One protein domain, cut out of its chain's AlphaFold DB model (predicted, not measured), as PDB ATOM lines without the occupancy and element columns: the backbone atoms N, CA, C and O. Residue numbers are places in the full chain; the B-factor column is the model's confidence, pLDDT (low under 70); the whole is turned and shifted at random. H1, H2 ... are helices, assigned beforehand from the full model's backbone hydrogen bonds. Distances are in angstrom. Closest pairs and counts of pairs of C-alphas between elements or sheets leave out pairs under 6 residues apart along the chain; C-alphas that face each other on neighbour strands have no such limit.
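What this domain is: This is residues 422 to 515 of the 516 residues of an uncharacterized protein of Eimeria brunetti (UniProt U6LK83). Four helices stand round in a ring with few contacts, each running opposite ways to the one before it, and the long last helix, H4, makes much of the length. H1 and H2 form a helical hairpin; H3 meets H2 near the link between them, and H4 closes the ring beside H1 while staying only close to H3. Residues 481 to 486, round the turn into H4, and residues 505 to 510 of H4 stick out. The printed part has 94 residues with four named helices, H1, H2, H3 and H4 in that order, and no named strand; the class is all helix. It is compact, with a radius of gyration of the C-alphas of 14.2 A, and elongated, spanning 46 by 27 by 24 A.

How they stand to each other: Begin with H1, residues 422 to 436, and H2, residues 441 to 454, which touch as a hairpin at a shallow tilt of 25 degrees, opposite ways; look for their closest C-alphas at Leu 429 and Leu 446, 6.4 A apart. H2 touches H1 with residues 442 to 447 alone. Next comes H3, residues 458 to 477, which only just touches H2, with 3 pairs of C-alphas within 8 A, at a steep tilt of 49 degrees, opposite ways. Their closest C-alphas are those of Ala 451 and Leu 461, 6.8 A apart. H4, residues 485 to 514, only just touches H1, with 3 pairs of C-alphas within 8 A; the closest, those of Thr 430 and Thr 500, are 7.0 A apart. These two run opposite ways at a shallow tilt of 33 degrees, only just short of steep. H3 and H4 are close but not clearly touching, with the C-alphas of Leu 476 and Leu 492 closest at 8.0 A. H1 and H3 are apart, and so are H2 and H4. Two of the three touching pairs have a shallow tilt, and the helix packing is only just mostly aligned. In H1, H2 and H4 every O i to N i+4 pair is within hydrogen-bond range; in H3 15 of 16 are.

Where its parts are: Find C-alpha 422 at (136.263, 128.563, 66.661); from there H1 runs 20.8 A to C-alpha 436. H2 covers 19.7 A from Ala 441 to Leu 454. H3 begins at C-alpha 458, (141.782, 130.097, 84.373), and runs 28.3 A to Gln 477. H4 runs 41.1 A from Lys 485 to C-alpha 514 at (146.553, 140.985, 73.013).

The domain as a whole: The C-alphas farthest apart are those of Gly 483 and Ser 515, 46.8 A. The printed part has no cut. The links H1 to H2 and H2 to H3 are tight, and H3 to H4 is short. Mean pLDDT of the printed part is 77.1; look for values under 70 at residues 478 to 486 and 497 to 499, among others.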
ATOM      1  N   ARG A 422     136.696 127.513  65.718       77.62
ATOM      2  CA  ARG A 422     136.263 128.563  66.661       77.62
ATOM      3  C   ARG A 422     134.845 129.104  66.437       77.62
ATOM      4  O   ARG A 422     134.140 129.368  67.402       77.62
ATOM      5  N   VAL A 423     134.414 129.300  65.192       79.81
ATOM      6  CA  VAL A 423     133.093 129.850  64.833       79.81
ATOM      7  C   VAL A 423     131.987 128.821  65.064       79.81
ATOM      8  O   VAL A 423     130.931 129.164  65.597       79.81
ATOM      9  N   VAL A 424     132.234 127.555  64.710       83.94
ATOM     10  CA  VAL A 424     131.327 126.437  65.014       83.94
ATOM     11  C   VAL A 424     131.253 126.239  66.529       83.94
ATOM     12  O   VAL A 424     130.166 126.187  67.096       83.94
ATOM     13  N   PHE A 425     132.407 126.260  67.191       86.44
ATOM     14  CA  PHE A 425     132.553 126.116  68.635       86.44
ATOM     15  C   PHE A 425     131.817 127.210  69.431       86.44
ATOM     16  O   PHE A 425     131.017 126.916  70.319       86.44
ATOM     17  N   LEU A 426     132.007 128.488  69.078       85.12
ATOM     18  CA  LEU A 426     131.300 129.619  69.697       85.12
ATOM     19  C   LEU A 426     129.783 129.560  69.456       85.12
ATOM     20  O   LEU A 426     129.006 129.996  70.312       85.12
ATOM     21  N   ARG A 427     129.345 129.005  68.316       85.50
ATOM     22  CA  ARG A 427     127.927 128.759  68.021       85.50
ATOM     23  C   ARG A 427     127.360 127.629  68.879       85.50
ATOM     24  O   ARG A 427     126.243 127.785  69.362       85.50
ATOM     25  N   GLU A 428     128.092 126.540  69.099       87.69
ATOM     26  CA  GLU A 428     127.684 125.476  70.028       87.69
ATOM     27  C   GLU A 428     127.591 125.989  71.468       87.69
ATOM     28  O   GLU A 428     126.535 125.856  72.080       87.69
ATOM     29  N   LEU A 429     128.639 126.647  71.978       87.31
ATOM     30  CA  LEU A 429     128.673 127.229  73.325       87.31
ATOM     31  C   LEU A 429     127.510 128.208  73.551       87.31
ATOM     32  O   LEU A 429     126.789 128.101  74.541       87.31
ATOM     33  N   THR A 430     127.265 129.110  72.594       83.69
ATOM     34  CA  THR A 430     126.098 130.010  72.627       83.69
ATOM     35  C   THR A 430     124.785 129.235  72.635       83.69
ATOM     36  O   THR A 430     123.857 129.596  73.356       83.69
ATOM     37  N   THR A 431     124.680 128.190  71.812       86.81
ATOM     38  CA  THR A 431     123.446 127.413  71.688       86.81
ATOM     39  C   THR A 431     123.150 126.689  72.996       86.81
ATOM     40  O   THR A 431     122.050 126.857  73.503       86.81
ATOM     41  N   ALA A 432     124.133 126.005  73.590       86.31
ATOM     42  CA  ALA A 432     124.005 125.322  74.877       86.31
ATOM     43  C   ALA A 432     123.588 126.281  76.010       86.31
ATOM     44  O   ALA A 432     122.631 125.997  76.731       86.31
ATOM     45  N   LEU A 433     124.232 127.452  76.115       83.62
ATOM     46  CA  LEU A 433     123.854 128.503  77.072       83.62
ATOM     47  C   LEU A 433     122.391 128.961  76.892       83.62
ATOM     48  O   LEU A 433     121.680 129.169  77.872       83.62
ATOM     49  N   VAL A 434     121.924 129.101  75.645       83.62
ATOM     50  CA  VAL A 434     120.572 129.593  75.315       83.62
ATOM     51  C   VAL A 434     119.493 128.498  75.358       83.62
ATOM     52  O   VAL A 434     118.319 128.824  75.559       83.62
ATOM     53  N   THR A 435     119.835 127.220  75.160       82.25
ATOM     54  CA  THR A 435     118.881 126.099  75.240       82.25
ATOM     55  C   THR A 435     118.714 125.578  76.655       82.25
ATOM     56  O   THR A 435     117.578 125.369  77.073       82.25
ATOM     57  N   ASN A 436     119.814 125.382  77.385       81.94
ATOM     58  CA  ASN A 436     119.784 124.716  78.685       81.94
ATOM     59  C   ASN A 436     119.476 125.719  79.806       81.94
ATOM     60  O   ASN A 436     118.771 125.386  80.753       81.94
ATOM     61  N   GLY A 437     119.974 126.959  79.699       77.06
ATOM     62  CA  GLY A 437     119.780 128.009  80.709       77.06
ATOM     63  C   GLY A 437     120.479 127.748  82.054       77.06
ATOM     64  O   GLY A 437     120.393 128.578  82.956       77.06
ATOM     65  N   THR A 438     121.179 126.622  82.180       75.88
ATOM     66  CA  THR A 438     121.958 126.179  83.336       75.88
ATOM     67  C   THR A 438     123.424 126.024  82.937       75.88
ATOM     68  O   THR A 438     123.722 125.667  81.798       75.88
ATOM     69  N   PHE A 439     124.348 126.271  83.868       80.69
ATOM     70  CA  PHE A 439     125.759 125.912  83.700       80.69
ATOM     71  C   PHE A 439     125.923 124.405  83.938       80.69
ATOM     72  O   PHE A 439     126.136 123.940  85.052       80.69
ATOM     73  N   ASP A 440     125.721 123.645  82.867       87.75
ATOM     74  CA  ASP A 440     125.884 122.194  82.809       87.75
ATOM     75  C   ASP A 440     127.347 121.812  82.489       87.75
ATOM     76  O   ASP A 440     128.088 122.593  81.885       87.75
ATOM     77  N   ALA A 441     127.765 120.589  82.824       84.69
ATOM     78  CA  ALA A 441     129.125 120.088  82.605       84.69
ATOM     79  C   ALA A 441     129.563 120.168  81.127       84.69
ATOM     80  O   ALA A 441     130.742 120.392  80.835       84.69
ATOM     81  N   ARG A 442     128.618 120.074  80.176       85.81
ATOM     82  CA  ARG A 442     128.881 120.322  78.746       85.81
ATOM     83  C   ARG A 442     129.349 121.757  78.477       85.81
ATOM     84  O   ARG A 442     130.219 121.948  77.631       85.81
ATOM     85  N   ILE A 443     128.790 122.751  79.165       88.50
ATOM     86  CA  ILE A 443     129.180 124.164  79.028       88.50
ATOM     87  C   ILE A 443     130.535 124.398  79.697       88.50
ATOM     88  O   ILE A 443     131.394 125.018  79.073       88.50
ATOM     89  N   GLN A 444     130.769 123.816  80.879       89.19
ATOM     90  CA  GLN A 444     132.071 123.860  81.556       89.19
ATOM     91  C   GLN A 444     133.191 123.316  80.645       89.19
ATOM     92  O   GLN A 444     134.145 124.026  80.345       89.19
ATOM     93  N   MET A 445     133.007 122.122  80.061       90.62
ATOM     94  CA  MET A 445     133.963 121.527  79.111       90.62
ATOM     95  C   MET A 445     134.199 122.406  77.866       90.62
ATOM     96  O   MET A 445     135.304 122.422  77.314       90.62
ATOM     97  N   LEU A 446     133.177 123.118  77.377       89.00
ATOM     98  CA  LEU A 446     133.337 124.047  76.255       89.00
ATOM     99  C   LEU A 446     134.121 125.306  76.670       89.00
ATOM    100  O   LEU A 446     134.925 125.809  75.887       89.00
ATOM    101  N   LEU A 447     133.952 125.794  77.896       88.44
ATOM    102  CA  LEU A 447     134.709 126.932  78.421       88.44
ATOM    103  C   LEU A 447     136.171 126.559  78.724       88.44
ATOM    104  O   LEU A 447     137.067 127.305  78.331       88.44
ATOM    105  N   ASP A 448     136.433 125.367  79.263       90.94
ATOM    106  CA  ASP A 448     137.788 124.821  79.435       90.94
ATOM    107  C   ASP A 448     138.522 124.672  78.094       90.94
ATOM    108  O   ASP A 448     139.654 125.136  77.931       90.94
ATOM    109  N   LYS A 449     137.869 124.073  77.086       90.81
ATOM    110  CA  LYS A 449     138.435 123.953  75.731       90.81
ATOM    111  C   LYS A 449     138.724 125.325  75.114       90.81
ATOM    112  O   LYS A 449     139.783 125.497  74.509       90.81
ATOM    113  N   LEU A 450     137.842 126.311  75.310       87.94
ATOM    114  CA  LEU A 450     138.062 127.689  74.863       87.94
ATOM    115  C   LEU A 450     139.265 128.335  75.574       87.94
ATOM    116  O   LEU A 450     140.080 128.991  74.925       87.94
ATOM    117  N   ALA A 451     139.406 128.131  76.886       90.06
ATOM    118  CA  ALA A 451     140.518 128.659  77.672       90.06
ATOM    119  C   ALA A 451     141.865 128.065  77.238       90.06
ATOM    120  O   ALA A 451     142.834 128.810  77.084       90.06
ATOM    121  N   VAL A 452     141.913 126.757  76.963       91.69
ATOM    122  CA  VAL A 452     143.096 126.077  76.413       91.69
ATOM    123  C   VAL A 452     143.442 126.604  75.016       91.69
ATOM    124  O   VAL A 452     144.604 126.929  74.763       91.69
ATOM    125  N   GLU A 453     142.462 126.745  74.114       88.94
ATOM    126  CA  GLU A 453     142.722 127.187  72.735       88.94
ATOM    127  C   GLU A 453     143.149 128.664  72.648       88.94
ATOM    128  O   GLU A 453     144.010 129.022  71.840       88.94
ATOM    129  N   LEU A 454     142.587 129.525  73.505       86.94
ATOM    130  CA  LEU A 454     142.943 130.946  73.604       86.94
ATOM    131  C   LEU A 454     144.114 131.221  74.569       86.94
ATOM    132  O   LEU A 454     144.553 132.365  74.674       86.94
ATOM    133  N   ARG A 455     144.622 130.196  75.272       92.12
ATOM    134  CA  ARG A 455     145.636 130.290  76.346       92.12
ATOM    135  C   ARG A 455     145.292 131.322  77.432       92.12
ATOM    136  O   ARG A 455     146.169 132.000  77.968       92.12
ATOM    137  N   ILE A 456     144.007 131.440  77.757       90.75
ATOM    138  CA  ILE A 456     143.510 132.347  78.794       90.75
ATOM    139  C   ILE A 456     143.811 131.741  80.172       90.75
ATOM    140  O   ILE A 456     143.611 130.551  80.399       90.75
ATOM    141  N   ASN A 457     144.294 132.564  81.105       90.38
ATOM    142  CA  ASN A 457     144.514 132.147  82.491       90.38
ATOM    143  C   ASN A 457     143.166 131.727  83.128       90.38
ATOM    144  O   ASN A 457     142.217 132.508  83.032       90.38
ATOM    145  N   PRO A 458     143.053 130.569  83.808       80.56
ATOM    146  CA  PRO A 458     141.782 130.097  84.373       80.56
ATOM    147  C   PRO A 458     141.131 131.083  85.361       80.56
ATOM    148  O   PRO A 458     139.909 131.148  85.439       80.56
ATOM    149  N   LEU A 459     141.903 131.943  86.038       82.56
ATOM    150  CA  LEU A 459     141.360 133.008  86.897       82.56
ATOM    151  C   LEU A 459     140.598 134.097  86.115       82.56
ATOM    152  O   LEU A 459     139.753 134.792  86.676       82.56
ATOM    153  N   LEU A 460     140.892 134.264  84.821       82.62
ATOM    154  CA  LEU A 460     140.098 135.100  83.918       82.62
ATOM    155  C   LEU A 460     138.874 134.350  83.388       82.62
ATOM    156  O   LEU A 460     137.857 134.996  83.162       82.62
ATOM    157  N   LEU A 461     138.942 133.021  83.231       82.25
ATOM    158  CA  LEU A 461     137.783 132.210  82.849       82.25
ATOM    159  C   LEU A 461     136.698 132.278  83.931       82.25
ATOM    160  O   LEU A 461     135.581 132.670  83.619       82.25
ATOM    161  N   ILE A 462     137.059 132.044  85.199       81.31
ATOM    162  CA  ILE A 462     136.144 132.157  86.351       81.31
ATOM    163  C   ILE A 462     135.469 133.537  86.377       81.31
ATOM    164  O   ILE A 462     134.251 133.632  86.465       81.31
ATOM    165  N   ARG A 463     136.231 134.624  86.186       81.62
ATOM    166  CA  ARG A 463     135.652 135.978  86.106       81.62
ATOM    167  C   ARG A 463     134.745 136.188  84.895       81.62
ATOM    168  O   ARG A 463     133.805 136.974  84.982       81.62
ATOM    169  N   ILE A 464     135.014 135.544  83.761       80.50
ATOM    170  CA  ILE A 464     134.120 135.588  82.598       80.50
ATOM    171  C   ILE A 464     132.828 134.821  82.908       80.50
ATOM    172  O   ILE A 464     131.760 135.331  82.587       80.50
ATOM    173  N   GLU A 465     132.901 133.673  83.583       82.19
ATOM    174  CA  GLU A 465     131.735 132.900  84.036       82.19
ATOM    175  C   GLU A 465     130.879 133.687  85.037       82.19
ATOM    176  O   GLU A 465     129.680 133.839  84.814       82.19
ATOM    177  N   GLU A 466     131.488 134.278  86.072       81.81
ATOM    178  CA  GLU A 466     130.817 135.136  87.063       81.81
ATOM    179  C   GLU A 466     130.065 136.303  86.402       81.81
ATOM    180  O   GLU A 466     128.885 136.528  86.679       81.81
ATOM    181  N   ASN A 467     130.725 137.038  85.497       82.19
ATOM    182  CA  ASN A 467     130.106 138.175  84.809       82.19
ATOM    183  C   ASN A 467     129.030 137.727  83.805       82.19
ATOM    184  O   ASN A 467     127.976 138.355  83.732       82.19
ATOM    185  N   LEU A 468     129.248 136.630  83.069       80.00
ATOM    186  CA  LEU A 468     128.259 136.081  82.136       80.00
ATOM    187  C   LEU A 468     127.006 135.596  82.878       80.00
ATOM    188  O   LEU A 468     125.890 135.864  82.437       80.00
ATOM    189  N   ALA A 469     127.177 134.916  84.015       78.06
ATOM    190  CA  ALA A 469     126.080 134.477  84.867       78.06
ATOM    191  C   ALA A 469     125.308 135.670  85.454       78.06
ATOM    192  O   ALA A 469     124.077 135.666  85.430       78.06
ATOM    193  N   ALA A 470     126.007 136.714  85.917       77.38
ATOM    194  CA  ALA A 470     125.387 137.937  86.427       77.38
ATOM    195  C   ALA A 470     124.580 138.686  85.347       77.38
ATOM    196  O   ALA A 470     123.428 139.054  85.594       77.38
ATOM    197  N   ASP A 471     125.134 138.854  84.141       80.06
ATOM    198  CA  ASP A 471     124.422 139.451  83.005       80.06
ATOM    199  C   ASP A 471     123.195 138.609  82.624       80.06
ATOM    200  O   ASP A 471     122.091 139.147  82.506       80.06
ATOM    201  N   LEU A 472     123.339 137.284  82.490       75.50
ATOM    202  CA  LEU A 472     122.225 136.382  82.172       75.50
ATOM    203  C   LEU A 472     121.116 136.441  83.235       75.50
ATOM    204  O   LEU A 472     119.943 136.559  82.867       75.50
ATOM    205  N   LEU A 473     121.452 136.445  84.531       73.75
ATOM    206  CA  LEU A 473     120.474 136.650  85.607       73.75
ATOM    207  C   LEU A 473     119.784 138.013  85.495       73.75
ATOM    208  O   LEU A 473     118.560 138.076  85.600       73.75
ATOM    209  N   SER A 474     120.533 139.088  85.242       78.19
ATOM    210  CA  SER A 474     119.997 140.445  85.074       78.19
ATOM    211  C   SER A 474     118.994 140.522  83.914       78.19
ATOM    212  O   SER A 474     117.875 141.021  84.069       78.19
ATOM    213  N   ILE A 475     119.330 139.928  82.764       70.94
ATOM    214  CA  ILE A 475     118.467 139.866  81.575       70.94
ATOM    215  C   ILE A 475     117.204 139.037  81.840       70.94
ATOM    216  O   ILE A 475     116.122 139.409  81.376       70.94
ATOM    217  N   LEU A 476     117.320 137.931  82.582       68.94
ATOM    218  CA  LEU A 476     116.186 137.098  82.984       68.94
ATOM    219  C   LEU A 476     115.272 137.843  83.970       68.94
ATOM    220  O   LEU A 476     114.069 137.931  83.724       68.94
ATOM    221  N   GLN A 477     115.822 138.453  85.023       72.81
ATOM    222  CA  GLN A 477     115.074 139.235  86.019       72.81
ATOM    223  C   GLN A 477     114.371 140.457  85.405       72.81
ATOM    224  O   GLN A 477     113.229 140.757  85.756       72.81
ATOM    225  N   ALA A 478     114.994 141.125  84.431       69.69
ATOM    226  CA  ALA A 478     114.366 142.206  83.669       69.69
ATOM    227  C   ALA A 478     113.171 141.734  82.807       69.69
ATOM    228  O   ALA A 478     112.341 142.547  82.401       69.69
ATOM    229  N   ASN A 479     113.067 140.430  82.530       59.72
ATOM    230  CA  ASN A 479     112.083 139.824  81.631       59.72
ATOM    231  C   ASN A 479     110.981 139.005  82.334       59.72
ATOM    232  O   ASN A 479     109.953 138.726  81.714       59.72
ATOM    233  N   THR A 480     111.145 138.618  83.604       57.97
ATOM    234  CA  THR A 480     110.137 137.839  84.357       57.97
ATOM    235  C   THR A 480     108.925 138.660  84.806       57.97
ATOM    236  O   THR A 480     107.917 138.083  85.210       57.97
ATOM    237  N   LYS A 481     108.985 139.996  84.720       59.62
ATOM    238  CA  LYS A 481     107.972 140.906  85.286       59.62
ATOM    239  C   LYS A 481     106.689 141.077  84.453       59.62
ATOM    240  O   LYS A 481     105.753 141.716  84.924       59.62
ATOM    241  N   GLU A 482     106.614 140.497  83.252       53.22
ATOM    242  CA  GLU A 482     105.393 140.444  82.428       53.22
ATOM    243  C   GLU A 482     105.011 138.985  82.121       53.22
ATOM    244  O   GLU A 482     105.819 138.212  81.603       53.22
ATOM    245  N   GLY A 483     103.761 138.601  82.406       57.66
ATOM    246  CA  GLY A 483     103.271 137.210  82.416       57.66
ATOM    247  C   GLY A 483     103.107 136.512  81.055       57.66
ATOM    248  O   GLY A 483     102.132 135.798  80.848       57.66
ATOM    249  N   SER A 484     104.027 136.705  80.107       58.22
ATOM    250  CA  SER A 484     103.940 136.193  78.731       58.22
ATOM    251  C   SER A 484     105.162 135.346  78.348       58.22
ATOM    252  O   SER A 484     105.886 135.665  77.405       58.22
ATOM    253  N   LYS A 485     105.385 134.235  79.072       63.00
ATOM    254  CA  LYS A 485     106.572 133.351  78.956       63.00
ATOM    255  C   LYS A 485     107.007 133.069  77.501       63.00
ATOM    256  O   LYS A 485     108.186 133.181  77.177       63.00
ATOM    257  N   GLN A 486     106.061 132.788  76.599       62.00
ATOM    258  CA  GLN A 486     106.322 132.536  75.169       62.00
ATOM    259  C   GLN A 486     106.873 133.760  74.405       62.00
ATOM    260  O   GLN A 486     107.774 133.630  73.573       62.00
ATOM    261  N   LYS A 487     106.346 134.962  74.678       70.56
ATOM    262  CA  LYS A 487     106.803 136.227  74.074       70.56
ATOM    263  C   LYS A 487     108.155 136.639  74.655       70.56
ATOM    264  O   LYS A 487     109.025 137.099  73.916       70.56
ATOM    265  N   THR A 488     108.342 136.397  75.950       64.56
ATOM    266  CA  THR A 488     109.603 136.580  76.669       64.56
ATOM    267  C   THR A 488     110.714 135.695  76.100       64.56
ATOM    268  O   THR A 488     111.775 136.216  75.783       64.56
ATOM    269  N   TRP A 489     110.479 134.404  75.845       71.06
ATOM    270  CA  TRP A 489     111.500 133.517  75.260       71.06
ATOM    271  C   TRP A 489     111.921 133.932  73.840       71.06
ATOM    272  O   TRP A 489     113.106 133.903  73.506       71.06
ATOM    273  N   ARG A 490     110.982 134.417  73.008       72.75
ATOM    274  CA  ARG A 490     111.320 135.005  71.695       72.75
ATOM    275  C   ARG A 490     112.175 136.272  71.834       72.75
ATOM    276  O   ARG A 490     113.132 136.432  71.080       72.75
ATOM    277  N   ARG A 491     111.877 137.145  72.808       70.94
ATOM    278  CA  ARG A 491     112.715 138.317  73.135       70.94
ATOM    279  C   ARG A 491     114.095 137.903  73.652       70.94
ATOM    280  O   ARG A 491     115.083 138.457  73.185       70.94
ATOM    281  N   LEU A 492     114.172 136.903  74.532       67.50
ATOM    282  CA  LEU A 492     115.419 136.377  75.091       67.50
ATOM    283  C   LEU A 492     116.325 135.787  74.003       67.50
ATOM    284  O   LEU A 492     117.516 136.071  74.006       67.50
ATOM    285  N   LYS A 493     115.781 135.061  73.016       72.31
ATOM    286  CA  LYS A 493     116.563 134.580  71.861       72.31
ATOM    287  C   LYS A 493     117.137 135.715  71.003       72.31
ATOM    288  O   LYS A 493     118.279 135.624  70.564       72.31
ATOM    289  N   ILE A 494     116.378 136.792  70.787       73.69
ATOM    290  CA  ILE A 494     116.851 137.969  70.035       73.69
ATOM    291  C   ILE A 494     117.909 138.743  70.841       73.69
ATOM    292  O   ILE A 494     118.949 139.108  70.294       73.69
ATOM    293  N   ALA A 495     117.676 138.949  72.141       70.50
ATOM    294  CA  ALA A 495     118.615 139.611  73.044       70.50
ATOM    295  C   ALA A 495     119.915 138.809  73.200       70.50
ATOM    296  O   ALA A 495     120.991 139.374  73.042       70.50
ATOM    297  N   GLY A 496     119.824 137.493  73.413       73.50
ATOM    298  CA  GLY A 496     120.962 136.577  73.463       73.50
ATOM    299  C   GLY A 496     121.771 136.602  72.168       73.50
ATOM    300  O   GLY A 496     122.977 136.790  72.213       73.50
ATOM    301  N   GLY A 497     121.118 136.548  71.001       68.56
ATOM    302  CA  GLY A 497     121.804 136.698  69.711       68.56
ATOM    303  C   GLY A 497     122.541 138.037  69.551       68.56
ATOM    304  O   GLY A 497     123.633 138.073  68.983       68.56
ATOM    305  N   ALA A 498     121.991 139.136  70.081       67.88
ATOM    306  CA  ALA A 498     122.660 140.437  70.097       67.88
ATOM    307  C   ALA A 498     123.830 140.483  71.101       67.88
ATOM    308  O   ALA A 498     124.904 140.974  70.763       67.88
ATOM    309  N   LEU A 499     123.648 139.928  72.300       68.75
ATOM    310  CA  LEU A 499     124.652 139.886  73.363       68.75
ATOM    311  C   LEU A 499     125.820 138.970  73.022       68.75
ATOM    312  O   LEU A 499     126.953 139.413  73.137       68.75
ATOM    313  N   THR A 500     125.579 137.771  72.488       72.88
ATOM    314  CA  THR A 500     126.624 136.922  71.899       72.88
ATOM    315  C   THR A 500     127.409 137.685  70.840       72.88
ATOM    316  O   THR A 500     128.629 137.573  70.793       72.88
ATOM    317  N   ARG A 501     126.751 138.500  70.002       69.75
ATOM    318  CA  ARG A 501     127.440 139.292  68.974       69.75
ATOM    319  C   ARG A 501     128.293 140.410  69.581       69.75
ATOM    320  O   ARG A 501     129.410 140.618  69.121       69.75
ATOM    321  N   CYS A 502     127.808 141.088  70.620       69.12
ATOM    322  CA  CYS A 502     128.579 142.078  71.375       69.12
ATOM    323  C   CYS A 502     129.745 141.443  72.150       69.12
ATOM    324  O   CYS A 502     130.846 141.986  72.120       69.12
ATOM    325  N   LEU A 503     129.532 140.285  72.776       74.44
ATOM    326  CA  LEU A 503     130.544 139.522  73.506       74.44
ATOM    327  C   LEU A 503     131.616 138.987  72.552       74.44
ATOM    328  O   LEU A 503     132.795 139.177  72.824       74.44
ATOM    329  N   LEU A 504     131.236 138.426  71.392       72.00
ATOM    330  CA  LEU A 504     132.189 138.092  70.330       72.00
ATOM    331  C   LEU A 504     132.982 139.330  69.918       72.00
ATOM    332  O   LEU A 504     134.200 139.265  69.888       72.00
ATOM    333  N   LEU A 505     132.333 140.461  69.623       70.50
ATOM    334  CA  LEU A 505     133.037 141.679  69.203       70.50
ATOM    335  C   LEU A 505     133.973 142.233  70.291       70.50
ATOM    336  O   LEU A 505     135.036 142.752  69.954       70.50
ATOM    337  N   ALA A 506     133.614 142.107  71.570       71.50
ATOM    338  CA  ALA A 506     134.451 142.499  72.702       71.50
ATOM    339  C   ALA A 506     135.646 141.551  72.882       71.50
ATOM    340  O   ALA A 506     136.784 142.013  72.920       71.50
ATOM    341  N   VAL A 507     135.415 140.233  72.905       71.00
ATOM    342  CA  VAL A 507     136.463 139.204  73.003       71.00
ATOM    343  C   VAL A 507     137.401 139.267  71.797       71.00
ATOM    344  O   VAL A 507     138.613 139.257  71.973       71.00
ATOM    345  N   PHE A 508     136.878 139.425  70.580       73.25
ATOM    346  CA  PHE A 508     137.676 139.557  69.359       73.25
ATOM    347  C   PHE A 508     138.483 140.865  69.346       73.25
ATOM    348  O   PHE A 508     139.623 140.864  68.890       73.25
ATOM    349  N   ARG A 509     137.962 141.965  69.917       74.06
ATOM    350  CA  ARG A 509     138.757 143.183  70.168       74.06
ATOM    351  C   ARG A 509     139.851 142.959  71.206       74.06
ATOM    352  O   ARG A 509     140.976 143.374  70.961       74.06
ATOM    353  N   CYS A 510     139.557 142.307  72.329       67.56
ATOM    354  CA  CYS A 510     140.570 141.990  73.336       67.56
ATOM    355  C   CYS A 510     141.669 141.090  72.758       67.56
ATOM    356  O   CYS A 510     142.838 141.392  72.947       67.56
ATOM    357  N   LEU A 511     141.318 140.056  71.986       65.50
ATOM    358  CA  LEU A 511     142.280 139.182  71.309       65.50
ATOM    359  C   LEU A 511     143.118 139.937  70.262       65.50
ATOM    360  O   LEU A 511     144.331 139.758  70.226       65.50
ATOM    361  N   LEU A 512     142.513 140.835  69.472       73.69
ATOM    362  CA  LEU A 512     143.250 141.719  68.555       73.69
ATOM    363  C   LEU A 512     144.182 142.705  69.281       73.69
ATOM    364  O   LEU A 512     145.206 143.075  68.724       73.69
ATOM    365  N   CYS A 513     143.852 143.121  70.507       73.69
ATOM    366  CA  CYS A 513     144.710 143.970  71.342       73.69
ATOM    367  C   CYS A 513     145.744 143.189  72.176       73.69
ATOM    368  O   CYS A 513     146.646 143.810  72.735       73.69
ATOM    369  N   LEU A 514     145.606 141.862  72.308       61.69
ATOM    370  CA  LEU A 514     146.553 140.985  73.013       61.69
ATOM    371  C   LEU A 514     147.535 140.270  72.071       61.69
ATOM    372  O   LEU A 514     148.514 139.705  72.555       61.69
ATOM    373  N   SER A 515     147.297 140.288  70.756       58.75
ATOM    374  CA  SER A 515     148.290 139.858  69.768       58.75
ATOM    375  C   SER A 515     149.291 140.997  69.520       58.75
ATOM    376  O   SER A 515     148.859 142.060  69.070       58.75
TER     377      SER A 515